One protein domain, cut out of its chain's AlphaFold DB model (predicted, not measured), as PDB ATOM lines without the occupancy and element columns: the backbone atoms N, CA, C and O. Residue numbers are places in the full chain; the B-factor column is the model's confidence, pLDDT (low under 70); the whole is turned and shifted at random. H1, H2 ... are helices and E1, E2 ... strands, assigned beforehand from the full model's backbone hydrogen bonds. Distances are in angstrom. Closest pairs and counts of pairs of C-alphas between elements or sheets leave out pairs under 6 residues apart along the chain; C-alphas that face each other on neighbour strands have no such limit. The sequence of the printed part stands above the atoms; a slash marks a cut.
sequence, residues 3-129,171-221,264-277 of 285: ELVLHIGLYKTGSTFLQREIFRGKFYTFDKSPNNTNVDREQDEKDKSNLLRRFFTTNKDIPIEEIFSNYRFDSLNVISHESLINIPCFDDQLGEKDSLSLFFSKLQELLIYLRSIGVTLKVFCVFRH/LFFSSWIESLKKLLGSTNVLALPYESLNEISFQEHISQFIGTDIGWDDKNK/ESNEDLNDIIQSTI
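What this domain is: This is residues 3 to 129, 171 to 221 and 264 to 277 of the 285 residues of an uncharacterized protein of Idiomarina ramblicola (UniProt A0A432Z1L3). A twisted sheet of four parallel strands forms the core, with H1 and H6 on one face and H4 and H5 on the other. H7 packs on H5 and edge strand E4; H2 grazes the sheet and meets H4 with its last residues, short H3 packs on H2, and residues 90 to 95 stick out. The printed part has 192 residues with seven named helices and four named strands, in the order E1 H1 H2 H3 E2 H4 E3 H5 E4 H6 H7; the sheet's order is E2 E1 E3 E4 and the class is mixed. It is compact, with a radius of gyration of the C-alphas of 16.4 A and spans of 47 by 43 by 36 A.

Where its parts are: E1, residues 3 to 9, begins with C-alpha 3 at (5.933, -47.490, -49.108) and is 18.7 A long. H1 is residues 15 to 22, H2 residues 39 to 57, 26.7 A, H3 residues 64 to 67, and E2 residues 77 to 81. H4, residues 99 to 116, measures 25.9 A, and E3, residues 119 to 127, 26.2 A. H5 is residues 173 to 184, E4 residues 189 to 193, and H6 residues 200 to 210. H7, residues 264 to 276, 18.4 A, ends with C-alpha 276 at (24.320, -50.544, -55.994).

How they stand to each other: E2 and E1 are parallel, with N 7 and O 79 2.8 A apart, within hydrogen-bond range. E1 and E3 are parallel, with N 6 and O 122 at 2.8 A, and so are E3 and E4, with N 125 and O 190 at 2.9 A. E1, H1 H2 H3, E2 is a strand-helix-strand unit, two parallel neighbour strands with helices between. E2, H4, E3 is a split one, with E1 between its strands and a right-handed crossover. H6 runs along the strands over E3, at a height over the sheet of 9.1 A. H5, on the opposite face, runs along E3 and E4. H5 touches H7 with its residues 173 to 177 alone, at a steep tilt of 46 degrees; the closest C-alphas, of Ser 174 and Leu 269, are 4.6 A apart. H2 touches H4 at a steep tilt of 62 degrees, the C-alphas of Phe 56 and Phe 103 being closest at 5.4 A. H2 and H3 only just touch, with 3 pairs of C-alphas within 8 A, the closest those of Lys 48 and Ile 67, 5.8 A apart. In H1, H2, H4, H5, H6 and H7 every O i to N i+4 pair is within hydrogen-bond range; H3 is too short for one.

The domain as a whole: The C-alphas farthest apart, of Thr 37 and Glu 264, are 48.3 A apart. Residues 130 to 170 and 222 to 263 are not printed; the gaps between C-alphas are 10.9 A and 31.2 A. The links H1 to H2 and E2 to H4 are long. The pLDDT is under 70 at residues 25 to 26, 28 to 38 and 93 to 97.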
ATOM      1  N   GLU A   3       4.520 -47.845 -49.246       94.56
ATOM      2  CA  GLU A   3       5.933 -47.490 -49.108       94.56
ATOM      3  C   GLU A   3       6.098 -46.061 -48.586       94.56
ATOM      4  O   GLU A   3       5.401 -45.136 -49.015       94.56
ATOM      5  N   LEU A   4       7.052 -45.903 -47.671       95.44
ATOM      6  CA  LEU A   4       7.607 -44.626 -47.260       95.44
ATOM      7  C   LEU A   4       9.078 -44.593 -47.670       95.44
ATOM      8  O   LEU A   4       9.868 -45.428 -47.232       95.44
ATOM      9  N   VAL A   5       9.452 -43.612 -48.482       96.12
ATOM     10  CA  VAL A   5      10.840 -43.309 -48.821       96.12
ATOM     11  C   VAL A   5      11.297 -42.136 -47.966       96.12
ATOM     12  O   VAL A   5      10.722 -41.051 -48.023       96.12
ATOM     13  N   LEU A   6      12.344 -42.337 -47.179       96.38
ATOM     14  CA  LEU A   6      12.958 -41.311 -46.352       96.38
ATOM     15  C   LEU A   6      14.298 -40.887 -46.961       96.38
ATOM     16  O   LEU A   6      15.264 -41.644 -46.965       96.38
ATOM     17  N   HIS A   7      14.368 -39.655 -47.448       96.12
ATOM     18  CA  HIS A   7      15.623 -39.017 -47.810       96.12
ATOM     19  C   HIS A   7      16.266 -38.385 -46.575       96.12
ATOM     20  O   HIS A   7      15.745 -37.407 -46.021       96.12
ATOM     21  N   ILE A   8      17.417 -38.922 -46.171       94.44
ATOM     22  CA  ILE A   8      18.226 -38.350 -45.097       94.44
ATOM     23  C   ILE A   8      19.229 -37.394 -45.732       94.44
ATOM     24  O   ILE A   8      20.330 -37.770 -46.136       94.44
ATOM     25  N   GLY A   9      18.821 -36.135 -45.824       89.75
ATOM     26  CA  GLY A   9      19.664 -35.086 -46.354       89.75
ATOM     27  C   GLY A   9      20.771 -34.743 -45.370       89.75
ATOM     28  O   GLY A   9      20.499 -34.238 -44.281       89.75
ATOM     29  N   LEU A  10      22.025 -34.949 -45.762       90.19
ATOM     30  CA  LEU A  10      23.115 -34.259 -45.093       90.19
ATOM     31  C   LEU A  10      23.102 -32.790 -45.514       90.19
ATOM     32  O   LEU A  10      22.678 -32.396 -46.607       90.19
ATOM     33  N   TYR A  11      23.564 -31.936 -44.616       88.12
ATOM     34  CA  TYR A  11      23.719 -30.535 -44.957       88.12
ATOM     35  C   TYR A  11      24.736 -30.403 -46.109       88.12
ATOM     36  O   TYR A  11      25.752 -31.088 -46.113       88.12
ATOM     37  N   LYS A  12      24.491 -29.521 -47.087       90.75
ATOM     38  CA  LYS A  12      25.361 -29.308 -48.274       90.75
ATOM     39  C   LYS A  12      25.523 -30.489 -49.242       90.75
ATOM     40  O   LYS A  12      26.434 -30.436 -50.071       90.75
ATOM     41  N   THR A  13      24.602 -31.450 -49.236       92.12
ATOM     42  CA  THR A  13      24.554 -32.550 -50.220       92.12
ATOM     43  C   THR A  13      23.379 -32.443 -51.200       92.12
ATOM     44  O   THR A  13      22.877 -33.434 -51.708       92.12
ATOM     45  N   GLY A  14      22.929 -31.220 -51.507       91.44
ATOM     46  CA  GLY A  14      21.907 -30.991 -52.543       91.44
ATOM     47  C   GLY A  14      20.462 -31.209 -52.092       91.44
ATOM     48  O   GLY A  14      19.547 -31.047 -52.890       91.44
ATOM     49  N   SER A  15      20.233 -31.490 -50.814       91.75
ATOM     50  CA  SER A  15      18.910 -31.742 -50.235       91.75
ATOM     51  C   SER A  15      17.867 -30.657 -50.539       91.75
ATOM     52  O   SER A  15      16.798 -30.988 -51.043       91.75
ATOM     53  N   THR A  16      18.189 -29.372 -50.346       89.69
ATOM     54  CA  THR A  16      17.298 -28.251 -50.717       89.69
ATOM     55  C   THR A  16      16.936 -28.268 -52.208       89.69
ATOM     56  O   THR A  16      15.804 -27.979 -52.582       89.69
ATOM     57  N   PHE A  17      17.894 -28.602 -53.079       91.12
ATOM     58  CA  PHE A  17      17.645 -28.707 -54.517       91.12
ATOM     59  C   PHE A  17      16.697 -29.877 -54.814       91.12
ATOM     60  O   PHE A  17      15.697 -29.679 -55.496       91.12
ATOM     61  N   LEU A  18      16.937 -31.054 -54.226       91.25
ATOM     62  CA  LEU A  18      16.049 -32.211 -54.373       91.25
ATOM     63  C   LEU A  18      14.627 -31.908 -53.880       91.25
ATOM     64  O   LEU A  18      13.652 -32.218 -54.555       91.25
ATOM     65  N   GLN A  19      14.492 -31.258 -52.723       89.31
ATOM     66  CA  GLN A  19      13.194 -30.861 -52.170       89.31
ATOM     67  C   GLN A  19      12.435 -29.912 -53.105       89.31
ATOM     68  O   GLN A  19      11.243 -30.112 -53.340       89.31
ATOM     69  N   ARG A  20      13.123 -28.908 -53.658       86.50
ATOM     70  CA  ARG A  20      12.493 -27.830 -54.428       86.50
ATOM     71  C   ARG A  20      12.247 -28.170 -55.894       86.50
ATOM     72  O   ARG A  20      11.227 -27.756 -56.439       86.50
ATOM     73  N   GLU A  21      13.182 -28.861 -56.534       86.69
ATOM     74  CA  GLU A  21      13.135 -29.111 -57.978       86.69
ATOM     75  C   GLU A  21      12.583 -30.498 -58.309       86.69
ATOM     76  O   GLU A  21      11.929 -30.656 -59.333       86.69
ATOM     77  N   ILE A  22      12.824 -31.497 -57.451       85.81
ATOM     78  CA  ILE A  22      12.531 -32.905 -57.772       85.81
ATOM     79  C   ILE A  22      11.280 -33.387 -57.052       85.81
ATOM     80  O   ILE A  22      10.384 -33.978 -57.651       85.81
ATOM     81  N   PHE A  23      11.198 -33.130 -55.752       86.19
ATOM     82  CA  PHE A  23      10.123 -33.671 -54.929       86.19
ATOM     83  C   PHE A  23       8.919 -32.733 -54.789       86.19
ATOM     84  O   PHE A  23       7.866 -33.140 -54.290       86.19
ATOM     85  N   ARG A  24       9.047 -31.489 -55.258       80.00
ATOM     86  CA  ARG A  24       8.015 -30.459 -55.149       80.00
ATOM     87  C   ARG A  24       6.716 -30.883 -55.829       80.00
ATOM     88  O   ARG A  24       6.691 -31.247 -57.000       80.00
ATOM     89  N   GLY A  25       5.612 -30.799 -55.087       69.69
ATOM     90  CA  GLY A  25       4.256 -31.038 -55.596       69.69
ATOM     91  C   GLY A  25       3.903 -32.502 -55.883       69.69
ATOM     92  O   GLY A  25       2.723 -32.799 -56.043       69.69
ATOM     93  N   LYS A  26       4.884 -33.413 -55.909       66.69
ATOM     94  CA  LYS A  26       4.672 -34.856 -56.113       66.69
ATOM     95  C   LYS A  26       4.728 -35.652 -54.811       66.69
ATOM     96  O   LYS A  26       4.069 -36.681 -54.706       66.69
ATOM     97  N   PHE A  27       5.473 -35.168 -53.818       72.50
ATOM     98  CA  PHE A  27       5.683 -35.867 -52.553       72.50
ATOM     99  C   PHE A  27       5.631 -34.913 -51.356       72.50
ATOM    100  O   PHE A  27       5.638 -33.693 -51.521       72.50
ATOM    101  N   TYR A  28       5.574 -35.468 -50.143       66.12
ATOM    102  CA  TYR A  28       5.617 -34.690 -48.904       66.12
ATOM    103  C   TYR A  28       7.034 -34.171 -48.652       66.12
ATOM    104  O   TYR A  28       7.821 -34.743 -47.896       66.12
ATOM    105  N   THR A  29       7.375 -33.058 -49.289       60.56
ATOM    106  CA  THR A  29       8.589 -32.325 -48.957       60.56
ATOM    107  C   THR A  29       8.323 -31.410 -47.783       60.56
ATOM    108  O   THR A  29       7.471 -30.530 -47.829       60.56
ATOM    109  N   PHE A  30       9.099 -31.582 -46.722       61.19
ATOM    110  CA  PHE A  30       9.189 -30.581 -45.675       61.19
ATOM    111  C   PHE A  30      10.091 -29.441 -46.155       61.19
ATOM    112  O   PHE A  30      11.243 -29.327 -45.736       61.19
ATOM    113  N   ASP A  31       9.606 -28.659 -47.118       52.62
ATOM    114  CA  ASP A  31      10.350 -27.534 -47.680       52.62
ATOM    115  C   ASP A  31       9.888 -26.196 -47.084       52.62
ATOM    116  O   ASP A  31       8.745 -26.019 -46.668       52.62
ATOM    117  N   LYS A  32      10.791 -25.216 -47.109       50.00
ATOM    118  CA  LYS A  32      10.514 -23.785 -46.930       50.00
ATOM    119  C   LYS A  32      10.099 -23.173 -48.272       50.00
ATOM    120  O   LYS A  32      10.710 -22.199 -48.718       50.00
ATOM    121  N   SER A  33       9.138 -23.774 -48.970       46.03
ATOM    122  CA  SER A  33       8.731 -23.286 -50.291       46.03
ATOM    123  C   SER A  33       7.963 -21.962 -50.144       46.03
ATOM    124  O   SER A  33       6.871 -21.971 -49.592       46.03
ATOM    125  N   PRO A  34       8.454 -20.832 -50.688       47.94
ATOM    126  CA  PRO A  34       7.892 -19.506 -50.415       47.94
ATOM    127  C   PRO A  34       6.544 -19.197 -51.097       47.94
ATOM    128  O   PRO A  34       6.071 -18.075 -50.979       47.94
ATOM    129  N   ASN A  35       5.939 -20.136 -51.836       51.84
ATOM    130  CA  ASN A  35       4.812 -19.850 -52.739       51.84
ATOM    131  C   ASN A  35       3.678 -20.897 -52.710       51.84
ATOM    132  O   ASN A  35       3.024 -21.101 -53.735       51.84
ATOM    133  N   ASN A  36       3.432 -21.594 -51.594       53.50
ATOM    134  CA  ASN A  36       2.234 -22.434 -51.512       53.50
ATOM    135  C   ASN A  36       1.036 -21.557 -51.119       53.50
ATOM    136  O   ASN A  36       0.993 -20.994 -50.035       53.50
ATOM    137  N   THR A  37       0.048 -21.405 -52.002       53.66
ATOM    138  CA  THR A  37      -1.108 -20.517 -51.755       53.66
ATOM    139  C   THR A  37      -2.066 -21.043 -50.682       53.66
ATOM    140  O   THR A  37      -3.041 -20.370 -50.355       53.66
ATOM    141  N   ASN A  38      -1.823 -22.242 -50.146       68.25
ATOM    142  CA  ASN A  38      -2.620 -22.847 -49.086       68.25
ATOM    143  C   ASN A  38      -1.856 -22.782 -47.754       68.25
ATOM    144  O   ASN A  38      -1.129 -23.711 -47.396       68.25
ATOM    145  N   VAL A  39      -2.017 -21.654 -47.060       70.12
ATOM    146  CA  VAL A  39      -1.309 -21.305 -45.813       70.12
ATOM    147  C   VAL A  39      -1.448 -22.396 -44.745       70.12
ATOM    148  O   VAL A  39      -0.469 -22.724 -44.074       70.12
ATOM    149  N   ASP A  40      -2.626 -23.015 -44.631       74.06
ATOM    150  CA  ASP A  40      -2.888 -24.050 -43.624       74.06
ATOM    151  C   ASP A  40      -2.067 -25.321 -43.878       74.06
ATOM    152  O   ASP A  40      -1.541 -25.931 -42.947       74.06
ATOM    153  N   ARG A  41      -1.902 -25.701 -45.151       75.88
ATOM    154  CA  ARG A  41      -1.105 -26.872 -45.532       75.88
ATOM    155  C   ARG A  41       0.386 -26.645 -45.287       75.88
ATOM    156  O   ARG A  41       1.061 -27.550 -44.809       75.88
ATOM    157  N   GLU A  42       0.891 -25.452 -45.594       76.88
ATOM    158  CA  GLU A  42       2.299 -25.107 -45.363       76.88
ATOM    159  C   GLU A  42       2.647 -25.137 -43.867       76.88
ATOM    160  O   GLU A  42       3.706 -25.636 -43.476       76.88
ATOM    161  N   GLN A  43       1.740 -24.655 -43.014       80.94
ATOM    162  CA  GLN A  43       1.934 -24.679 -41.567       80.94
ATOM    163  C   GLN A  43       1.903 -26.113 -41.005       80.94
ATOM    164  O   GLN A  43       2.802 -26.465 -40.242       80.94
ATOM    165  N   ASP A  44       0.956 -26.961 -41.429       79.81
ATOM    166  CA  ASP A  44       0.909 -28.383 -41.036       79.81
ATOM    167  C   ASP A  44       2.174 -29.146 -41.474       79.81
ATOM    168  O   ASP A  44       2.783 -29.870 -40.683       79.81
ATOM    169  N   GLU A  45       2.641 -28.937 -42.711       80.19
ATOM    170  CA  GLU A  45       3.886 -29.535 -43.214       80.19
ATOM    171  C   GLU A  45       5.095 -29.079 -42.381       80.19
ATOM    172  O   GLU A  45       5.936 -29.892 -41.986       80.19
ATOM    173  N   LYS A  46       5.169 -27.795 -42.025       82.44
ATOM    174  CA  LYS A  46       6.234 -27.263 -41.168       82.44
ATOM    175  C   LYS A  46       6.198 -27.849 -39.756       82.44
ATOM    176  O   LYS A  46       7.254 -28.162 -39.200       82.44
ATOM    177  N   ASP A  47       5.018 -28.013 -39.172       86.06
ATOM    178  CA  ASP A  47       4.868 -28.578 -37.832       86.06
ATOM    179  C   ASP A  47       5.247 -30.061 -37.811       86.06
ATOM    180  O   ASP A  47       6.051 -30.477 -36.973       86.06
ATOM    181  N   LYS A  48       4.817 -30.830 -38.814       86.25
ATOM    182  CA  LYS A  48       5.236 -32.226 -39.016       86.25
ATOM    183  C   LYS A  48       6.734 -32.364 -39.262       86.25
ATOM    184  O   LYS A  48       7.370 -33.233 -38.665       86.25
ATOM    185  N   SER A  49       7.332 -31.471 -40.053       86.44
ATOM    186  CA  SER A  49       8.788 -31.414 -40.228       86.44
ATOM    187  C   SER A  49       9.500 -31.237 -38.892       86.44
ATOM    188  O   SER A  49      10.504 -31.898 -38.620       86.44
ATOM    189  N   ASN A  50       8.995 -30.331 -38.055       88.12
ATOM    190  CA  ASN A  50       9.572 -30.057 -36.748       88.12
ATOM    191  C   ASN A  50       9.389 -31.238 -35.792       88.12
ATOM    192  O   ASN A  50      10.318 -31.550 -35.045       88.12
ATOM    193  N   LEU A  51       8.235 -31.908 -35.817       90.50
ATOM    194  CA  LEU A  51       7.984 -33.118 -35.035       90.50
ATOM    195  C   LEU A  51       8.926 -34.249 -35.450       90.50
ATOM    196  O   LEU A  51       9.617 -34.790 -34.589       90.50
ATOM    197  N   LEU A  52       9.050 -34.530 -36.752       92.06
ATOM    198  CA  LEU A  52       9.966 -35.547 -37.271       92.06
ATOM    199  C   LEU A  52      11.418 -35.234 -36.894       92.06
ATOM    200  O   LEU A  52      12.138 -36.090 -36.382       92.06
ATOM    201  N   ARG A  53      11.850 -33.981 -37.073       93.00
ATOM    202  CA  ARG A  53      13.174 -33.534 -36.631       93.00
ATOM    203  C   ARG A  53      13.380 -33.800 -35.146       93.00
ATOM    204  O   ARG A  53      14.414 -34.339 -34.759       93.00
ATOM    205  N   ARG A  54      12.438 -33.381 -34.299       92.06
ATOM    206  CA  ARG A  54      12.555 -33.541 -32.845       92.06
ATOM    207  C   ARG A  54      12.554 -35.012 -32.444       92.06
ATOM    208  O   ARG A  54      13.295 -35.355 -31.528       92.06
ATOM    209  N   PHE A  55      11.786 -35.852 -33.132       94.06
ATOM    210  CA  PHE A  55      11.761 -37.294 -32.914       94.06
ATOM    211  C   PHE A  55      13.153 -37.900 -33.107       94.06
ATOM    212  O   PHE A  55      13.633 -38.593 -32.221       94.06
ATOM    213  N   PHE A  56      13.852 -37.554 -34.191       93.62
ATOM    214  CA  PHE A  56      15.196 -38.087 -34.442       93.62
ATOM    215  C   PHE A  56      16.324 -37.409 -33.650       93.62
ATOM    216  O   PHE A  56      17.368 -38.017 -33.433       93.62
ATOM    217  N   THR A  57      16.157 -36.151 -33.234       90.75
ATOM    218  CA  THR A  57      17.257 -35.352 -32.650       90.75
ATOM    219  C   THR A  57      17.150 -35.128 -31.145       90.75
ATOM    220  O   THR A  57      18.023 -34.483 -30.558       90.75
ATOM    221  N   THR A  58      16.095 -35.624 -30.495       88.31
ATOM    222  CA  THR A  58      15.900 -35.466 -29.050       88.31
ATOM    223  C   THR A  58      15.480 -36.780 -28.403       88.31
ATOM    224  O   THR A  58      14.744 -37.557 -28.996       88.31
ATOM    225  N   ASN A  59      15.867 -36.987 -27.141       87.56
ATOM    226  CA  ASN A  59      15.381 -38.105 -26.318       87.56
ATOM    227  C   ASN A  59      13.943 -37.889 -25.813       87.56
ATOM    228  O   ASN A  59      13.541 -38.498 -24.829       87.56
ATOM    229  N   LYS A  60      13.187 -36.956 -26.404       89.56
ATOM    230  CA  LYS A  60      11.798 -36.737 -26.008       89.56
ATOM    231  C   LYS A  60      10.942 -37.828 -26.633       89.56
ATOM    232  O   LYS A  60      11.062 -38.084 -27.830       89.56
ATOM    233  N   ASP A  61      10.044 -38.389 -25.837       91.12
ATOM    234  CA  ASP A  61       9.023 -39.311 -26.318       91.12
ATOM    235  C   ASP A  61       7.993 -38.524 -27.129       91.12
ATOM    236  O   ASP A  61       7.083 -37.897 -26.589       91.12
ATOM    237  N   ILE A  62       8.209 -38.479 -28.441       92.19
ATOM    238  CA  ILE A  62       7.249 -37.950 -29.407       92.19
ATOM    239  C   ILE A  62       6.537 -39.164 -30.000       92.19
ATOM    240  O   ILE A  62       7.208 -39.963 -30.659       92.19
ATOM    241  N   PRO A  63       5.223 -39.327 -29.766       93.31
ATOM    242  CA  PRO A  63       4.466 -40.433 -30.337       93.31
ATOM    243  C   PRO A  63       4.578 -40.427 -31.862       93.31
ATOM    244  O   PRO A  63       4.330 -39.411 -32.514       93.31
ATOM    245  N   ILE A  64       4.950 -41.562 -32.451       93.75
ATOM    246  CA  ILE A  64       5.124 -41.678 -33.907       93.75
ATOM    247  C   ILE A  64       3.777 -41.476 -34.615       93.75
ATOM    248  O   ILE A  64       3.712 -40.888 -35.694       93.75
ATOM    249  N   GLU A  65       2.690 -41.875 -33.961       93.56
ATOM    250  CA  GLU A  65       1.312 -41.650 -34.383       93.56
ATOM    251  C   GLU A  65       0.991 -40.162 -34.554       93.56
ATOM    252  O   GLU A  65       0.212 -39.817 -35.437       93.56
ATOM    253  N   GLU A  66       1.588 -39.280 -33.745       92.19
ATOM    254  CA  GLU A  66       1.408 -37.830 -33.862       92.19
ATOM    255  C   GLU A  66       2.081 -37.312 -35.139       92.19
ATOM    256  O   GLU A  66       1.466 -36.573 -35.909       92.19
ATOM    257  N   ILE A  67       3.306 -37.774 -35.414       89.69
ATOM    258  CA  ILE A  67       4.093 -37.396 -36.599       89.69
ATOM    259  C   ILE A  67       3.363 -37.798 -37.883       89.69
ATOM    260  O   ILE A  67       3.271 -37.012 -38.828       89.69
ATOM    261  N   PHE A  68       2.837 -39.024 -37.909       89.12
ATOM    262  CA  PHE A  68       2.138 -39.581 -39.064       89.12
ATOM    263  C   PHE A  68       0.618 -39.423 -38.984       89.12
ATOM    264  O   PHE A  68      -0.111 -40.003 -39.795       89.12
ATOM    265  N   SER A  69       0.120 -38.599 -38.060       83.75
ATOM    266  CA  SER A  69      -1.301 -38.276 -38.003       83.75
ATOM    267  C   SER A  69      -1.709 -37.621 -39.326       83.75
ATOM    268  O   SER A  69      -1.072 -36.693 -39.834       83.75
ATOM    269  N   ASN A  70      -2.761 -38.161 -39.941       79.06
ATOM    270  CA  ASN A  70      -3.264 -37.769 -41.263       79.06
ATOM    271  C   ASN A  70      -2.398 -38.168 -42.471       79.06
ATOM    272  O   ASN A  70      -2.785 -37.859 -43.600       79.06
ATOM    273  N   TYR A  71      -1.281 -38.886 -42.291       82.81
ATOM    274  CA  TYR A  71      -0.580 -39.469 -43.434       82.81
ATOM    275  C   TYR A  71      -1.394 -40.613 -44.025       82.81
ATOM    276  O   TYR A  71      -1.754 -41.580 -43.350       82.81
ATOM    277  N   ARG A  72      -1.659 -40.512 -45.325       83.88
ATOM    278  CA  ARG A  72      -2.225 -41.612 -46.095       83.88
ATOM    279  C   ARG A  72      -1.097 -42.333 -46.817       83.88
ATOM    280  O   ARG A  72      -0.430 -41.785 -47.687       83.88
ATOM    281  N   PHE A  73      -0.886 -43.582 -46.425       87.06
ATOM    282  CA  PHE A  73       0.062 -44.491 -47.072       87.06
ATOM    283  C   PHE A  73      -0.591 -45.274 -48.223       87.06
ATOM    284  O   PHE A  73      -0.186 -46.390 -48.529       87.06
ATOM    285  N   ASP A  74      -1.667 -44.745 -48.805       84.25
ATOM    286  CA  ASP A  74      -2.330 -45.294 -49.993       84.25
ATOM    287  C   ASP A  74      -1.571 -44.962 -51.287       84.25
ATOM    288  O   ASP A  74      -1.709 -45.685 -52.274       84.25
ATOM    289  N   SER A  75      -0.713 -43.940 -51.261       83.62
ATOM    290  CA  SER A  75       0.233 -43.602 -52.323       83.62
ATOM    291  C   SER A  75       1.692 -43.704 -51.866       83.62
ATOM    292  O   SER A  75       2.003 -43.858 -50.682       83.62
ATOM    293  N   LEU A  76       2.608 -43.587 -52.826       84.94
ATOM    294  CA  LEU A  76       4.027 -43.388 -52.560       84.94
ATOM    295  C   LEU A  76       4.229 -42.100 -51.750       84.94
ATOM    296  O   LEU A  76       3.798 -41.023 -52.160       84.94
ATOM    297  N   ASN A  77       4.892 -42.222 -50.604       89.25
ATOM    298  CA  ASN A  77       5.255 -41.094 -49.758       89.25
ATOM    299  C   ASN A  77       6.775 -40.937 -49.782       89.25
ATOM    300  O   ASN A  77       7.485 -41.860 -49.395       89.25
ATOM    301  N   VAL A  78       7.273 -39.775 -50.202       91.56
ATOM    302  CA  VAL A  78       8.688 -39.413 -50.039       91.56
ATOM    303  C   VAL A  78       8.755 -38.291 -49.020       91.56
ATOM    304  O   VAL A  78       8.106 -37.267 -49.211       91.56
ATOM    305  N   ILE A  79       9.520 -38.497 -47.951       92.00
ATOM    306  CA  ILE A  79       9.844 -37.488 -46.947       92.00
ATOM    307  C   ILE A  79      11.317 -37.144 -47.089       92.00
ATOM    308  O   ILE A  79      12.171 -38.020 -47.009       92.00
ATOM    309  N   SER A  80      11.624 -35.864 -47.262       92.06
ATOM    310  CA  SER A  80      12.995 -35.380 -47.413       92.06
ATOM    311  C   SER A  80      13.332 -34.349 -46.356       92.06
ATOM    312  O   SER A  80      12.599 -33.371 -46.209       92.06
ATOM    313  N   HIS A  81      14.431 -34.555 -45.622       91.44
ATOM    314  CA  HIS A  81      14.772 -33.698 -44.490       91.44
ATOM    315  C   HIS A  81      16.288 -33.593 -44.226       91.44
ATOM    316  O   HIS A  81      16.986 -34.599 -44.153       91.44
ATOM    317  N   GLU A  82      16.785 -32.364 -44.018       88.81
ATOM    318  CA  GLU A  82      18.221 -32.034 -43.874       88.81
ATOM    319  C   GLU A  82      18.787 -32.160 -42.450       88.81
ATOM    320  O   GLU A  82      19.962 -31.907 -42.193       88.81
ATOM    321  N   SER A  83      17.929 -32.403 -41.466       87.94
ATOM    322  CA  SER A  83      18.297 -32.285 -40.047       87.94
ATOM    323  C   SER A  83      17.753 -33.429 -39.204       87.94
ATOM    324  O   SER A  83      17.386 -33.217 -38.052       87.94
ATOM    325  N   LEU A  84      17.641 -34.626 -39.790       90.88
ATOM    326  CA  LEU A  84      17.303 -35.831 -39.022       90.88
ATOM    327  C   LEU A  84      18.485 -36.286 -38.162       90.88
ATOM    328  O   LEU A  84      18.286 -36.858 -37.102       90.88
ATOM    329  N   ILE A  85      19.707 -35.973 -38.586       88.94
ATOM    330  CA  ILE A  85      20.923 -36.259 -37.832       88.94
ATOM    331  C   ILE A  85      21.559 -34.927 -37.463       88.94
ATOM    332  O   ILE A  85      21.800 -34.078 -38.325       88.94
ATOM    333  N   ASN A  86      21.811 -34.726 -36.172       83.94
ATOM    334  CA  ASN A  86      22.604 -33.595 -35.726       83.94
ATOM    335  C   ASN A  86      24.081 -33.952 -35.877       83.94
ATOM    336  O   ASN A  86      24.567 -34.866 -35.218       83.94
ATOM    337  N   ILE A  87      24.780 -33.231 -36.746       83.25
ATOM    338  CA  ILE A  87      26.201 -33.446 -36.998       83.25
ATOM    339  C   ILE A  87      26.956 -32.267 -36.394       83.25
ATOM    340  O   ILE A  87      27.002 -31.201 -37.012       83.25
ATOM    341  N   PRO A  88      27.527 -32.397 -35.186       77.69
ATOM    342  CA  PRO A  88      28.273 -31.320 -34.546       77.69
ATOM    343  C   PRO A  88      29.677 -31.165 -35.159       77.69
ATOM    344  O   PRO A  88      30.666 -31.053 -34.446       77.69
ATOM    345  N   CYS A  89      29.800 -31.153 -36.491       78.00
ATOM    346  CA  CYS A  89      31.081 -30.877 -37.135       78.00
ATOM    347  C   CYS A  89      31.535 -29.459 -36.776       78.00
ATOM    348  O   CYS A  89      30.818 -28.488 -37.044       78.00
ATOM    349  N   PHE A  90      32.739 -29.374 -36.205       84.50
ATOM    350  CA  PHE A  90      33.371 -28.153 -35.704       84.50
ATOM    351  C   PHE A  90      32.710 -27.511 -34.477       84.50
ATOM    352  O   PHE A  90      32.998 -26.346 -34.186       84.50
ATOM    353  N   ASP A  91      31.839 -28.228 -33.766       80.06
ATOM    354  CA  ASP A  91      31.399 -27.805 -32.438       80.06
ATOM    355  C   ASP A  91      32.469 -28.189 -31.409       80.06
ATOM    356  O   ASP A  91      32.988 -29.302 -31.428       80.06
ATOM    357  N   ASP A  92      32.796 -27.279 -30.498       71.06
ATOM    358  CA  ASP A  92      33.789 -27.552 -29.457       71.06
ATOM    359  C   ASP A  92      33.242 -28.588 -28.438       71.06
ATOM    360  O   ASP A  92      33.994 -29.144 -27.643       71.06
ATOM    361  N   GLN A  93      31.937 -28.901 -28.504       69.31
ATOM    362  CA  GLN A  93      31.242 -29.935 -27.722       69.31
ATOM    363  C   GLN A  93      31.178 -31.316 -28.409       69.31
ATOM    364  O   GLN A  93      30.278 -32.110 -28.120       69.31
ATOM    365  N   LEU A  94      32.112 -31.622 -29.318       63.47
ATOM    366  CA  LEU A  94      32.157 -32.848 -30.142       63.47
ATOM    367  C   LEU A  94      32.079 -34.193 -29.375       63.47
ATOM    368  O   LEU A  94      31.912 -35.229 -30.007       63.47
ATOM    369  N   GLY A  95      32.135 -34.209 -28.039       58.34
ATOM    370  CA  GLY A  95      32.105 -35.427 -27.220       58.34
ATOM    371  C   GLY A  95      30.793 -35.760 -26.495       58.34
ATOM    372  O   GLY A  95      30.699 -36.841 -25.925       58.34
ATOM    373  N   GLU A  96      29.783 -34.882 -26.464       59.00
ATOM    374  CA  GLU A  96      28.681 -35.054 -25.491       59.00
ATOM    375  C   GLU A  96      27.426 -35.770 -26.015       59.00
ATOM    376  O   GLU A  96      26.572 -36.163 -25.219       59.00
ATOM    377  N   LYS A  97      27.262 -35.951 -27.333       67.56
ATOM    378  CA  LYS A  97      26.027 -36.535 -27.890       67.56
ATOM    379  C   LYS A  97      26.294 -37.538 -28.997       67.56
ATOM    380  O   LYS A  97      26.578 -37.153 -30.132       67.56
ATOM    381  N   ASP A  98      26.065 -38.810 -28.681       83.38
ATOM    382  CA  ASP A  98      25.991 -39.898 -29.653       83.38
ATOM    383  C   ASP A  98      24.723 -39.774 -30.520       83.38
ATOM    384  O   ASP A  98      23.704 -40.448 -30.343       83.38
ATOM    385  N   SER A  99      24.772 -38.816 -31.445       87.38
ATOM    386  CA  SER A  99      23.646 -38.449 -32.305       87.38
ATOM    387  C   SER A  99      23.302 -39.562 -33.296       87.38
ATOM    388  O   SER A  99      22.153 -39.650 -33.726       87.38
ATOM    389  N   LEU A 100      24.267 -40.420 -33.644       89.06
ATOM    390  CA  LEU A 100      24.035 -41.552 -34.536       89.06
ATOM    391  C   LEU A 100      23.346 -42.709 -33.826       89.06
ATOM    392  O   LEU A 100      22.378 -43.233 -34.375       89.06
ATOM    393  N   SER A 101      23.768 -43.078 -32.615       91.00
ATOM    394  CA  SER A 101      23.049 -44.110 -31.858       91.00
ATOM    395  C   SER A 101      21.615 -43.685 -31.561       91.00
ATOM    396  O   SER A 101      20.696 -44.486 -31.734       91.00
ATOM    397  N   LEU A 102      21.393 -42.411 -31.204       92.00
ATOM    398  CA  LEU A 102      20.036 -41.877 -31.059       92.00
ATOM    399  C   LEU A 102      19.246 -41.985 -32.370       92.00
ATOM    400  O   LEU A 102      18.126 -42.494 -32.370       92.00
ATOM    401  N   PHE A 103      19.836 -41.551 -33.488       94.31
ATOM    402  CA  PHE A 103      19.205 -41.639 -34.802       94.31
ATOM    403  C   PHE A 103      18.796 -43.081 -35.144       94.31
ATOM    404  O   PHE A 103      17.650 -43.309 -35.529       94.31
ATOM    405  N   PHE A 104      19.689 -44.059 -34.966       95.25
ATOM    406  CA  PHE A 104      19.399 -45.465 -35.258       95.25
ATOM    407  C   PHE A 104      18.344 -46.067 -34.327       95.25
ATOM    408  O   PHE A 104      17.470 -46.788 -34.809       95.25
ATOM    409  N   SER A 105      18.362 -45.730 -33.034       95.69
ATOM    410  CA  SER A 105      17.301 -46.120 -32.096       95.69
ATOM    411  C   SER A 105      15.940 -45.611 -32.576       95.69
ATOM    412  O   SER A 105      14.984 -46.376 -32.697       95.69
ATOM    413  N   LYS A 106      15.863 -44.330 -32.948       96.50
ATOM    414  CA  LYS A 106      14.627 -43.705 -33.434       96.50
ATOM    415  C   LYS A 106      14.185 -44.246 -34.793       96.50
ATOM    416  O   LYS A 106      12.995 -44.437 -35.028       96.50
ATOM    417  N   LEU A 107      15.128 -44.585 -35.668       97.31
ATOM    418  CA  LEU A 107      14.838 -45.259 -36.932       97.31
ATOM    419  C   LEU A 107      14.262 -46.665 -36.711       97.31
ATOM    420  O   LEU A 107      13.361 -47.079 -37.439       97.31
ATOM    421  N   GLN A 108      14.742 -47.390 -35.699       97.81
ATOM    422  CA  GLN A 108      14.204 -48.695 -35.327       97.81
ATOM    423  C   GLN A 108      12.781 -48.585 -34.757       97.81
ATOM    424  O   GLN A 108      11.921 -49.377 -35.145       97.81
ATOM    425  N   GLU A 109      12.506 -47.591 -33.904       96.81
ATOM    426  CA  GLU A 109      11.145 -47.289 -33.432       96.81
ATOM    427  C   GLU A 109      10.202 -47.001 -34.619       96.81
ATOM    428  O   GLU A 109       9.130 -47.603 -34.728       96.81
ATOM    429  N   LEU A 110      10.640 -46.165 -35.570       97.19
ATOM    430  CA  LEU A 110       9.896 -45.877 -36.801       97.19
ATOM    431  C   LEU A 110       9.629 -47.140 -37.627       97.19
ATOM    432  O   LEU A 110       8.516 -47.348 -38.108       97.19
ATOM    433  N   LEU A 111      10.629 -48.003 -37.780       97.94
ATOM    434  CA  LEU A 111      10.503 -49.246 -38.535       97.94
ATOM    435  C   LEU A 111       9.475 -50.199 -37.911       97.94
ATOM    436  O   LEU A 111       8.699 -50.818 -38.642       97.94
ATOM    437  N   ILE A 112       9.452 -50.315 -36.580       97.69
ATOM    438  CA  ILE A 112       8.459 -51.120 -35.851       97.69
ATOM    439  C   ILE A 112       7.052 -50.575 -36.111       97.69
ATOM    440  O   ILE A 112       6.160 -51.341 -36.483       97.69
ATOM    441  N   TYR A 113       6.875 -49.257 -35.990       96.81
ATOM    442  CA  TYR A 113       5.598 -48.603 -36.259       96.81
ATOM    443  C   TYR A 113       5.119 -48.850 -37.698       96.81
ATOM    444  O   TYR A 113       4.020 -49.370 -37.896       96.81
ATOM    445  N   LEU A 114       5.950 -48.567 -38.707       96.62
ATOM    446  CA  LEU A 114       5.578 -48.717 -40.120       96.62
ATOM    447  C   LEU A 114       5.232 -50.170 -40.472       96.62
ATOM    448  O   LEU A 114       4.237 -50.420 -41.153       96.62
ATOM    449  N   ARG A 115       5.983 -51.142 -39.939       96.88
ATOM    450  CA  ARG A 115       5.669 -52.570 -40.105       96.88
ATOM    451  C   ARG A 115       4.311 -52.934 -39.507       96.88
ATOM    452  O   ARG A 115       3.581 -53.697 -40.135       96.88
ATOM    453  N   SER A 116       3.945 -52.369 -38.352       96.56
ATOM    454  CA  SER A 116       2.649 -52.643 -37.709       96.56
ATOM    455  C   SER A 116       1.444 -52.213 -38.559       96.56
ATOM    456  O   SER A 116       0.376 -52.812 -38.461       96.56
ATOM    457  N   ILE A 117       1.632 -51.234 -39.453       95.62
ATOM    458  CA  ILE A 117       0.605 -50.733 -40.382       95.62
ATOM    459  C   ILE A 117       0.817 -51.191 -41.839       95.62
ATOM    460  O   ILE A 117       0.143 -50.702 -42.753       95.62
ATOM    461  N   GLY A 118       1.734 -52.138 -42.070       95.88
ATOM    462  CA  GLY A 118       2.004 -52.726 -43.386       95.88
ATOM    463  C   GLY A 118       2.689 -51.782 -44.382       95.88
ATOM    464  O   GLY A 118       2.444 -51.892 -45.586       95.88
ATOM    465  N   VAL A 119       3.504 -50.844 -43.892       96.31
ATOM    466  CA  VAL A 119       4.295 -49.899 -44.693       96.31
ATOM    467  C   VAL A 119       5.768 -50.306 -44.676       96.31
ATOM    468  O   VAL A 119       6.360 -50.515 -43.617       96.31
ATOM    469  N   THR A 120       6.375 -50.389 -45.857       97.19
ATOM    470  CA  THR A 120       7.815 -50.626 -46.017       97.19
ATOM    471  C   THR A 120       8.567 -49.301 -45.976       97.19
ATOM    472  O   THR A 120       8.171 -48.345 -46.644       97.19
ATOM    473  N   LEU A 121       9.664 -49.248 -45.219       97.94
ATOM    474  CA  LEU A 121      10.571 -48.103 -45.185       97.94
ATOM    475  C   LEU A 121      11.746 -48.326 -46.137       97.94
ATOM    476  O   LEU A 121      12.476 -49.308 -46.001       97.94
ATOM    477  N   LYS A 122      11.952 -47.375 -47.044       98.12
ATOM    478  CA  LYS A 122      13.162 -47.219 -47.852       98.12
ATOM    479  C   LYS A 122      13.893 -45.960 -47.405       98.12
ATOM    480  O   LYS A 122      13.255 -44.971 -47.049       98.12
ATOM    481  N   VAL A 123      15.216 -45.971 -47.444       97.81
ATOM    482  CA  VAL A 123      16.056 -44.815 -47.125       97.81
ATOM    483  C   VAL A 123      16.975 -44.528 -48.295       97.81
ATOM    484  O   VAL A 123      17.571 -45.447 -48.847       97.81
ATOM    485  N   PHE A 124      17.148 -43.259 -48.646       96.56
ATOM    486  CA  PHE A 124      18.297 -42.888 -49.458       96.56
ATOM    487  C   PHE A 124      19.030 -41.675 -48.906       96.56
ATOM    488  O   PHE A 124      18.447 -40.812 -48.243       96.56
ATOM    489  N   CYS A 125      20.327 -41.636 -49.183       96.12
ATOM    490  CA  CYS A 125      21.252 -40.617 -48.715       96.12
ATOM    491  C   CYS A 125      22.069 -40.095 -49.895       96.12
ATOM    492  O   CYS A 125      22.470 -40.863 -50.774       96.12
ATOM    493  N   VAL A 126      22.359 -38.795 -49.879       95.44
ATOM    494  CA  VAL A 126      23.308 -38.177 -50.809       95.44
ATOM    495  C   VAL A 126      24.544 -37.744 -50.033       95.44
ATOM    496  O   VAL A 126      24.435 -37.011 -49.045       95.44
ATOM    497  N   PHE A 127      25.706 -38.190 -50.496       94.38
ATOM    498  CA  PHE A 127      27.023 -37.913 -49.928       94.38
ATOM    499  C   PHE A 127      27.785 -36.953 -50.810       94.38
ATOM    500  O   PHE A 127      27.485 -36.831 -51.980       94.38
ATOM    501  N   ARG A 128      28.777 -36.265 -50.268       93.00
ATOM    502  CA  ARG A 128      29.616 -35.352 -51.040       93.00
ATOM    503  C   ARG A 128      31.068 -35.634 -50.710       93.00
ATOM    504  O   ARG A 128      31.349 -36.013 -49.572       93.00
ATOM    505  N   HIS A 129      31.961 -35.396 -51.664       92.69
ATOM    506  CA  HIS A 129      33.401 -35.434 -51.459       92.69
ATOM    507  C   HIS A 129      33.766 -34.700 -50.155       92.69
ATOM    508  O   HIS A 129      33.465 -33.513 -49.975       92.69
ATOM    509  N   LEU A 171      31.150 -38.954 -40.085       84.31
ATOM    510  CA  LEU A 171      32.112 -38.736 -41.163       84.31
ATOM    511  C   LEU A 171      32.512 -40.054 -41.834       84.31
ATOM    512  O   LEU A 171      32.926 -40.035 -42.985       84.31
ATOM    513  N   PHE A 172      32.309 -41.196 -41.170       89.56
ATOM    514  CA  PHE A 172      32.533 -42.526 -41.737       89.56
ATOM    515  C   PHE A 172      31.281 -42.982 -42.487       89.56
ATOM    516  O   PHE A 172      30.487 -43.799 -42.012       89.56
ATOM    517  N   PHE A 173      31.072 -42.386 -43.661       91.88
ATOM    518  CA  PHE A 173      29.880 -42.596 -44.478       91.88
ATOM    519  C   PHE A 173      29.618 -44.077 -44.782       91.88
ATOM    520  O   PHE A 173      28.461 -44.497 -44.738       91.88
ATOM    521  N   SER A 174      30.664 -44.877 -45.015       93.62
ATOM    522  CA  SER A 174      30.528 -46.322 -45.237       93.62
ATOM    523  C   SER A 174      29.897 -47.036 -44.040       93.62
ATOM    524  O   SER A 174      28.879 -47.709 -44.191       93.62
ATOM    525  N   SER A 175      30.421 -46.822 -42.830       91.75
ATOM    526  CA  SER A 175      29.892 -47.424 -41.600       91.75
ATOM    527  C   SER A 175      28.441 -47.017 -41.336       91.75
ATOM    528  O   SER A 175      27.628 -47.827 -40.874       91.75
ATOM    529  N   TRP A 176      28.095 -45.768 -41.655       91.56
ATOM    530  CA  TRP A 176      26.726 -45.278 -41.544       91.56
ATOM    531  C   TRP A 176      25.780 -45.987 -42.530       91.56
ATOM    532  O   TRP A 176      24.714 -46.459 -42.120       91.56
ATOM    533  N   ILE A 177      26.177 -46.139 -43.798       95.25
ATOM    534  CA  ILE A 177      25.381 -46.859 -44.804       95.25
ATOM    535  C   ILE A 177      25.261 -48.348 -44.488       95.25
ATOM    536  O   ILE A 177      24.161 -48.891 -44.582       95.25
ATOM    537  N   GLU A 178      26.330 -49.009 -44.057       95.62
ATOM    538  CA  GLU A 178      26.273 -50.422 -43.667       95.62
ATOM    539  C   GLU A 178      25.327 -50.648 -42.483       95.62
ATOM    540  O   GLU A 178      24.541 -51.596 -42.471       95.62
ATOM    541  N   SER A 179      25.306 -49.722 -41.524       95.56
ATOM    542  CA  SER A 179      24.353 -49.764 -40.410       95.56
ATOM    543  C   SER A 179      22.901 -49.611 -40.885       95.56
ATOM    544  O   SER A 179      22.016 -50.333 -40.419       95.56
ATOM    545  N   LEU A 180      22.645 -48.734 -41.866       96.75
ATOM    546  CA  LEU A 180      21.333 -48.621 -42.515       96.75
ATOM    547  C   LEU A 180      20.959 -49.903 -43.272       96.75
ATOM    548  O   LEU A 180      19.847 -50.403 -43.099       96.75
ATOM    549  N   LYS A 181      21.874 -50.467 -44.072       97.25
ATOM    550  CA  LYS A 181      21.654 -51.709 -44.835       97.25
ATOM    551  C   LYS A 181      21.377 -52.892 -43.914       97.25
ATOM    552  O   LYS A 181      20.469 -53.673 -44.184       97.25
ATOM    553  N   LYS A 182      22.095 -53.000 -42.797       97.56
ATOM    554  CA  LYS A 182      21.859 -54.029 -41.777       97.56
ATOM    555  C   LYS A 182      20.466 -53.914 -41.153       97.56
ATOM    556  O   LYS A 182      19.836 -54.935 -40.889       97.56
ATOM    557  N   LEU A 183      19.984 -52.692 -40.915       98.06
ATOM    558  CA  LEU A 183      18.680 -52.449 -40.293       98.06
ATOM    559  C   LEU A 183      17.503 -52.631 -41.270       98.06
ATOM    560  O   LEU A 183      16.477 -53.206 -40.902       98.06
ATOM    561  N   LEU A 184      17.636 -52.129 -42.501       97.69
ATOM    562  CA  LEU A 184      16.541 -52.027 -43.476       97.69
ATOM    563  C   LEU A 184      16.596 -53.091 -44.581       97.69
ATOM    564  O   LEU A 184      15.585 -53.340 -45.238       97.69
ATOM    565  N   GLY A 185      17.745 -53.738 -44.769       97.50
ATOM    566  CA  GLY A 185      18.059 -54.585 -45.916       97.50
ATOM    567  C   GLY A 185      18.660 -53.782 -47.073       97.50
ATOM    568  O   GLY A 185      18.263 -52.645 -47.332       97.50
ATOM    569  N   SER A 186      19.603 -54.385 -47.802       96.38
ATOM    570  CA  SER A 186      20.372 -53.702 -48.853       96.38
ATOM    571  C   SER A 186      19.516 -53.133 -49.988       96.38
ATOM    572  O   SER A 186      19.865 -52.104 -50.546       96.38
ATOM    573  N   THR A 187      18.375 -53.749 -50.309       96.81
ATOM    574  CA  THR A 187      17.459 -53.267 -51.361       96.81
ATOM    575  C   THR A 187      16.620 -52.060 -50.937       96.81
ATOM    576  O   THR A 187      15.975 -51.443 -51.779       96.81
ATOM    577  N   ASN A 188      16.605 -51.726 -49.643       97.94
ATOM    578  CA  ASN A 188      15.855 -50.602 -49.081       97.94
ATOM    579  C   ASN A 188      16.763 -49.416 -48.728       97.94
ATOM    580  O   ASN A 188      16.305 -48.488 -48.061       97.94
ATOM    581  N   VAL A 189      18.033 -49.440 -49.144       97.88
ATOM    582  CA  VAL A 189      18.997 -48.364 -48.906       97.88
ATOM    583  C   VAL A 189      19.684 -47.986 -50.210       97.88
ATOM    584  O   VAL A 189      20.312 -48.832 -50.838       97.88
ATOM    585  N   LEU A 190      19.602 -46.712 -50.586       97.44
ATOM    586  CA  LEU A 190      20.329 -46.150 -51.723       97.44
ATOM    587  C   LEU A 190      21.298 -45.060 -51.247       97.44
ATOM    588  O   LEU A 190      20.927 -44.156 -50.502       97.44
ATOM    589  N   ALA A 191      22.545 -45.131 -51.696       96.56
ATOM    590  CA  ALA A 191      23.561 -44.112 -51.465       96.56
ATOM    591  C   ALA A 191      23.994 -43.533 -52.813       96.56
ATOM    592  O   ALA A 191      24.310 -44.294 -53.725       96.56
ATOM    593  N   LEU A 192      24.002 -42.206 -52.937       95.81
ATOM    594  CA  LEU A 192      24.396 -41.513 -54.165       95.81
ATOM    595  C   LEU A 192      25.452 -40.437 -53.891       95.81
ATOM    596  O   LEU A 192      25.380 -39.773 -52.852       95.81
ATOM    597  N   PRO A 193      26.400 -40.210 -54.813       94.81
ATOM    598  CA  PRO A 193      27.302 -39.074 -54.734       94.81
ATOM    599  C   PRO A 193      26.606 -37.788 -55.211       94.81
ATOM    600  O   PRO A 193      25.847 -37.771 -56.175       94.81
ATOM    601  N   TYR A 194      26.874 -36.679 -54.536       94.81
ATOM    602  CA  TYR A 194      26.389 -35.338 -54.854       94.81
ATOM    603  C   TYR A 194      27.011 -34.838 -56.156       94.81
ATOM    604  O   TYR A 194      26.413 -34.052 -56.885       94.81
ATOM    605  N   GLU A 195      28.224 -35.288 -56.446       92.94
ATOM    606  CA  GLU A 195      28.984 -34.948 -57.637       92.94
ATOM    607  C   GLU A 195      28.233 -35.345 -58.914       92.94
ATOM    608  O   GLU A 195      28.340 -34.640 -59.915       92.94
ATOM    609  N   SER A 196      27.394 -36.384 -58.850       92.44
ATOM    610  CA  SER A 196      26.569 -36.829 -59.971       92.44
ATOM    611  C   SER A 196      25.157 -36.257 -59.985       92.44
ATOM    612  O   SER A 196      24.366 -36.609 -60.851       92.44
ATOM    613  N   LEU A 197      24.830 -35.316 -59.092       92.25
ATOM    614  CA  LEU A 197      23.488 -34.735 -58.968       92.25
ATOM    615  C   LEU A 197      22.933 -34.170 -60.289       92.25
ATOM    616  O   LEU A 197      21.724 -34.103 -60.450       92.25
ATOM    617  N   ASN A 198      23.788 -33.745 -61.223       90.12
ATOM    618  CA  ASN A 198      23.371 -33.217 -62.530       90.12
ATOM    619  C   ASN A 198      23.450 -34.249 -63.674       90.12
ATOM    620  O   ASN A 198      23.251 -33.879 -64.830       90.12
ATOM    621  N   GLU A 199      23.792 -35.503 -63.387       91.12
ATOM    622  CA  GLU A 199      23.867 -36.582 -64.373       91.12
ATOM    623  C   GLU A 199      22.511 -37.284 -64.510       91.12
ATOM    624  O   GLU A 199      21.790 -37.452 -63.529       91.12
ATOM    625  N   ILE A 200      22.176 -37.735 -65.723       89.69
ATOM    626  CA  ILE A 200      20.923 -38.462 -66.006       89.69
ATOM    627  C   ILE A 200      20.835 -39.739 -65.159       89.69
ATOM    628  O   ILE A 200      19.806 -40.019 -64.547       89.69
ATOM    629  N   SER A 201      21.955 -40.449 -65.037       90.88
ATOM    630  CA  SER A 201      22.100 -41.658 -64.225       90.88
ATOM    631  C   SER A 201      21.671 -41.438 -62.768       90.88
ATOM    632  O   SER A 201      21.003 -42.288 -62.187       90.88
ATOM    633  N   PHE A 202      21.993 -40.303 -62.140       93.19
ATOM    634  CA  PHE A 202      21.543 -40.001 -60.774       93.19
ATOM    635  C   PHE A 202      20.009 -39.971 -60.679       93.19
ATOM    636  O   PHE A 202      19.426 -40.524 -59.742       93.19
ATOM    637  N   GLN A 203      19.349 -39.375 -61.671       91.81
ATOM    638  CA  GLN A 203      17.891 -39.275 -61.740       91.81
ATOM    639  C   GLN A 203      17.242 -40.648 -61.941       91.81
ATOM    640  O   GLN A 203      16.241 -40.967 -61.293       91.81
ATOM    641  N   GLU A 204      17.826 -41.466 -62.817       92.31
ATOM    642  CA  GLU A 204      17.375 -42.828 -63.102       92.31
ATOM    643  C   GLU A 204      17.441 -43.702 -61.847       92.31
ATOM    644  O   GLU A 204      16.456 -44.360 -61.511       92.31
ATOM    645  N   HIS A 205      18.538 -43.633 -61.083       94.62
ATOM    646  CA  HIS A 205      18.672 -44.391 -59.836       94.62
ATOM    647  C   HIS A 205      17.645 -43.976 -58.780       94.62
ATOM    648  O   HIS A 205      17.046 -44.842 -58.139       94.62
ATOM    649  N   ILE A 206      17.393 -42.671 -58.609       94.88
ATOM    650  CA  ILE A 206      16.336 -42.207 -57.701       94.88
ATOM    651  C   ILE A 206      14.969 -42.704 -58.179       94.88
ATOM    652  O   ILE A 206      14.208 -43.246 -57.376       94.88
ATOM    653  N   SER A 207      14.661 -42.564 -59.468       93.75
ATOM    654  CA  SER A 207      13.368 -42.968 -60.035       93.75
ATOM    655  C   SER A 207      13.128 -44.471 -59.884       93.75
ATOM    656  O   SER A 207      12.053 -44.893 -59.453       93.75
ATOM    657  N   GLN A 208      14.147 -45.288 -60.156       95.19
ATOM    658  CA  GLN A 208      14.098 -46.736 -59.980       95.19
ATOM    659  C   GLN A 208      13.903 -47.122 -58.509       95.19
ATOM    660  O   GLN A 208      13.071 -47.976 -58.200       95.19
ATOM    661  N   PHE A 209      14.641 -46.492 -57.595       95.94
ATOM    662  CA  PHE A 209      14.567 -46.794 -56.165       95.94
ATOM    663  C   PHE A 209      13.211 -46.424 -55.553       95.94
ATOM    664  O   PHE A 209      12.623 -47.193 -54.781       95.94
ATOM    665  N   ILE A 210      12.696 -45.255 -55.938       94.00
ATOM    666  CA  ILE A 210      11.377 -44.757 -55.549       94.00
ATOM    667  C   ILE A 210      10.255 -45.551 -56.246       94.00
ATOM    668  O   ILE A 210       9.162 -45.680 -55.697       94.00
ATOM    669  N   GLY A 211      10.519 -46.124 -57.423       93.62
ATOM    670  CA  GLY A 211       9.549 -46.884 -58.213       93.62
ATOM    671  C   GLY A 211       8.610 -46.008 -59.047       93.62
ATOM    672  O   GLY A 211       7.527 -46.451 -59.426       93.62
ATOM    673  N   THR A 212       8.986 -44.756 -59.317       91.81
ATOM    674  CA  THR A 212       8.224 -43.846 -60.177       91.81
ATOM    675  C   THR A 212       9.137 -42.811 -60.821       91.81
ATOM    676  O   THR A 212      10.187 -42.481 -60.274       91.81
ATOM    677  N   ASP A 213       8.715 -42.270 -61.960       91.44
ATOM    678  CA  ASP A 213       9.416 -41.170 -62.613       91.44
ATOM    679  C   ASP A 213       9.259 -39.871 -61.803       91.44
ATOM    680  O   ASP A 213       8.155 -39.345 -61.599       91.44
ATOM    681  N   ILE A 214      10.386 -39.333 -61.344       88.38
ATOM    682  CA  ILE A 214      10.429 -38.069 -60.605       88.38
ATOM    683  C   ILE A 214      10.235 -36.848 -61.520       88.38
ATOM    684  O   ILE A 214       9.858 -35.786 -61.027       88.38
ATOM    685  N   GLY A 215      10.335 -36.999 -62.846       83.88
ATOM    686  CA  GLY A 215      10.078 -35.962 -63.852       83.88
ATOM    687  C   GLY A 215      11.022 -34.772 -63.728       83.88
ATOM    688  O   GLY A 215      10.570 -33.636 -63.589       83.88
ATOM    689  N   TRP A 216      12.319 -35.058 -63.713       85.19
ATOM    690  CA  TRP A 216      13.386 -34.071 -63.594       85.19
ATOM    691  C   TRP A 216      13.476 -33.196 -64.859       85.19
ATOM    692  O   TRP A 216      13.455 -33.712 -65.973       85.19
ATOM    693  N   ASP A 217      13.593 -31.872 -64.702       84.44
ATOM    694  CA  ASP A 217      13.852 -30.942 -65.816       84.44
ATOM    695  C   ASP A 217      15.350 -30.611 -65.895       84.44
ATOM    696  O   ASP A 217      15.910 -30.013 -64.972       84.44
ATOM    697  N   ASP A 218      16.003 -30.965 -67.007       80.12
ATOM    698  CA  ASP A 218      17.428 -30.706 -67.270       80.12
ATOM    699  C   ASP A 218      17.820 -29.221 -67.188       80.12
ATOM    700  O   ASP A 218      19.002 -28.878 -67.045       80.12
ATOM    701  N   LYS A 219      16.846 -28.308 -67.272       82.25
ATOM    702  CA  LYS A 219      17.076 -26.867 -67.097       82.25
ATOM    703  C   LYS A 219      17.431 -26.506 -65.656       82.25
ATOM    704  O   LYS A 219      18.100 -25.495 -65.433       82.25
ATOM    705  N   ASN A 220      17.029 -27.326 -64.689       76.81
ATOM    706  CA  ASN A 220      17.280 -27.099 -63.275       76.81
ATOM    707  C   ASN A 220      18.596 -27.762 -62.873       76.81
ATOM    708  O   ASN A 220      18.622 -28.856 -62.315       76.81
ATOM    709  N   LYS A 221      19.712 -27.084 -63.150       81.19
ATOM    710  CA  LYS A 221      21.023 -27.519 -62.658       81.19
ATOM    711  C   LYS A 221      21.239 -27.056 -61.227       81.19
ATOM    712  O   LYS A 221      20.986 -25.900 -60.873       81.19
ATOM    713  N   GLU A 264      39.885 -45.199 -46.024       90.75
ATOM    714  CA  GLU A 264      39.191 -46.486 -45.906       90.75
ATOM    715  C   GLU A 264      37.671 -46.312 -46.028       90.75
ATOM    716  O   GLU A 264      37.024 -46.990 -46.818       90.75
ATOM    717  N   SER A 265      37.096 -45.314 -45.345       91.00
ATOM    718  CA  SER A 265      35.654 -45.068 -45.434       91.00
ATOM    719  C   SER A 265      35.202 -44.610 -46.823       91.00
ATOM    720  O   SER A 265      34.094 -44.946 -47.241       91.00
ATOM    721  N   ASN A 266      36.033 -43.855 -47.543       91.31
ATOM    722  CA  ASN A 266      35.729 -43.412 -48.902       91.31
ATOM    723  C   ASN A 266      35.853 -44.555 -49.915       91.31
ATOM    724  O   ASN A 266      35.021 -44.652 -50.818       91.31
ATOM    725  N   GLU A 267      36.852 -45.427 -49.768       92.94
ATOM    726  CA  GLU A 267      37.001 -46.639 -50.583       92.94
ATOM    727  C   GLU A 267      35.808 -47.579 -50.374       92.94
ATOM    728  O   GLU A 267      35.128 -47.925 -51.342       92.94
ATOM    729  N   ASP A 268      35.444 -47.858 -49.122       94.25
ATOM    730  CA  ASP A 268      34.261 -48.657 -48.795       94.25
ATOM    731  C   ASP A 268      32.969 -48.034 -49.346       94.25
ATOM    732  O   ASP A 268      32.105 -48.726 -49.888       94.25
ATOM    733  N   LEU A 269      32.799 -46.712 -49.210       93.31
ATOM    734  CA  LEU A 269      31.618 -46.024 -49.735       93.31
ATOM    735  C   LEU A 269      31.551 -46.134 -51.264       93.31
ATOM    736  O   LEU A 269      30.462 -46.325 -51.808       93.31
ATOM    737  N   ASN A 270      32.687 -46.035 -51.956       92.38
ATOM    738  CA  ASN A 270      32.751 -46.246 -53.399       92.38
ATOM    739  C   ASN A 270      32.310 -47.664 -53.774       92.38
ATOM    740  O   ASN A 270      31.491 -47.809 -54.680       92.38
ATOM    741  N   ASP A 271      32.772 -48.687 -53.060       93.12
ATOM    742  CA  ASP A 271      32.377 -50.078 -53.307       93.12
ATOM    743  C   ASP A 271      30.875 -50.301 -53.047       93.12
ATOM    744  O   ASP A 271      30.169 -50.963 -53.817       93.12
ATOM    745  N   ILE A 272      30.335 -49.678 -51.997       92.69
ATOM    746  CA  ILE A 272      28.896 -49.656 -51.699       92.69
ATOM    747  C   ILE A 272      28.113 -49.011 -52.850       92.69
ATOM    748  O   ILE A 272      27.073 -49.540 -53.256       92.69
ATOM    749  N   ILE A 273      28.582 -47.881 -53.379       91.12
ATOM    750  CA  ILE A 273      27.920 -47.176 -54.482       91.12
ATOM    751  C   ILE A 273      28.000 -48.012 -55.763       91.12
ATOM    752  O   ILE A 273      26.971 -48.233 -56.394       91.12
ATOM    753  N   GLN A 274      29.169 -48.550 -56.109       89.38
ATOM    754  CA  GLN A 274      29.380 -49.359 -57.316       89.38
ATOM    755  C   GLN A 274      28.628 -50.698 -57.287       89.38
ATOM    756  O   GLN A 274      28.162 -51.175 -58.318       89.38
ATOM    757  N   SER A 275      28.461 -51.308 -56.112       89.12
ATOM    758  CA  SER A 275      27.630 -52.515 -55.968       89.12
ATOM    759  C   SER A 275      26.133 -52.229 -56.104       89.12
ATOM    760  O   SER A 275      25.369 -53.119 -56.478       89.12
ATOM    761  N   THR A 276      25.710 -50.994 -55.823       83.25
ATOM    762  CA  THR A 276      24.320 -50.544 -55.994       83.25
ATOM    763  C   THR A 276      24.067 -50.034 -57.417       83.25
ATOM    764  O   THR A 276      22.957 -50.163 -57.928       83.25
ATOM    765  N   ILE A 277      25.102 -49.485 -58.059       82.44
ATOM    766  CA  ILE A 277      25.084 -48.867 -59.385       82.44
ATOM    767  C   ILE A 277      26.203 -49.501 -60.223       82.44
ATOM    768  O   ILE A 277      27.337 -49.021 -60.193       82.44
TER     769      ILE A 277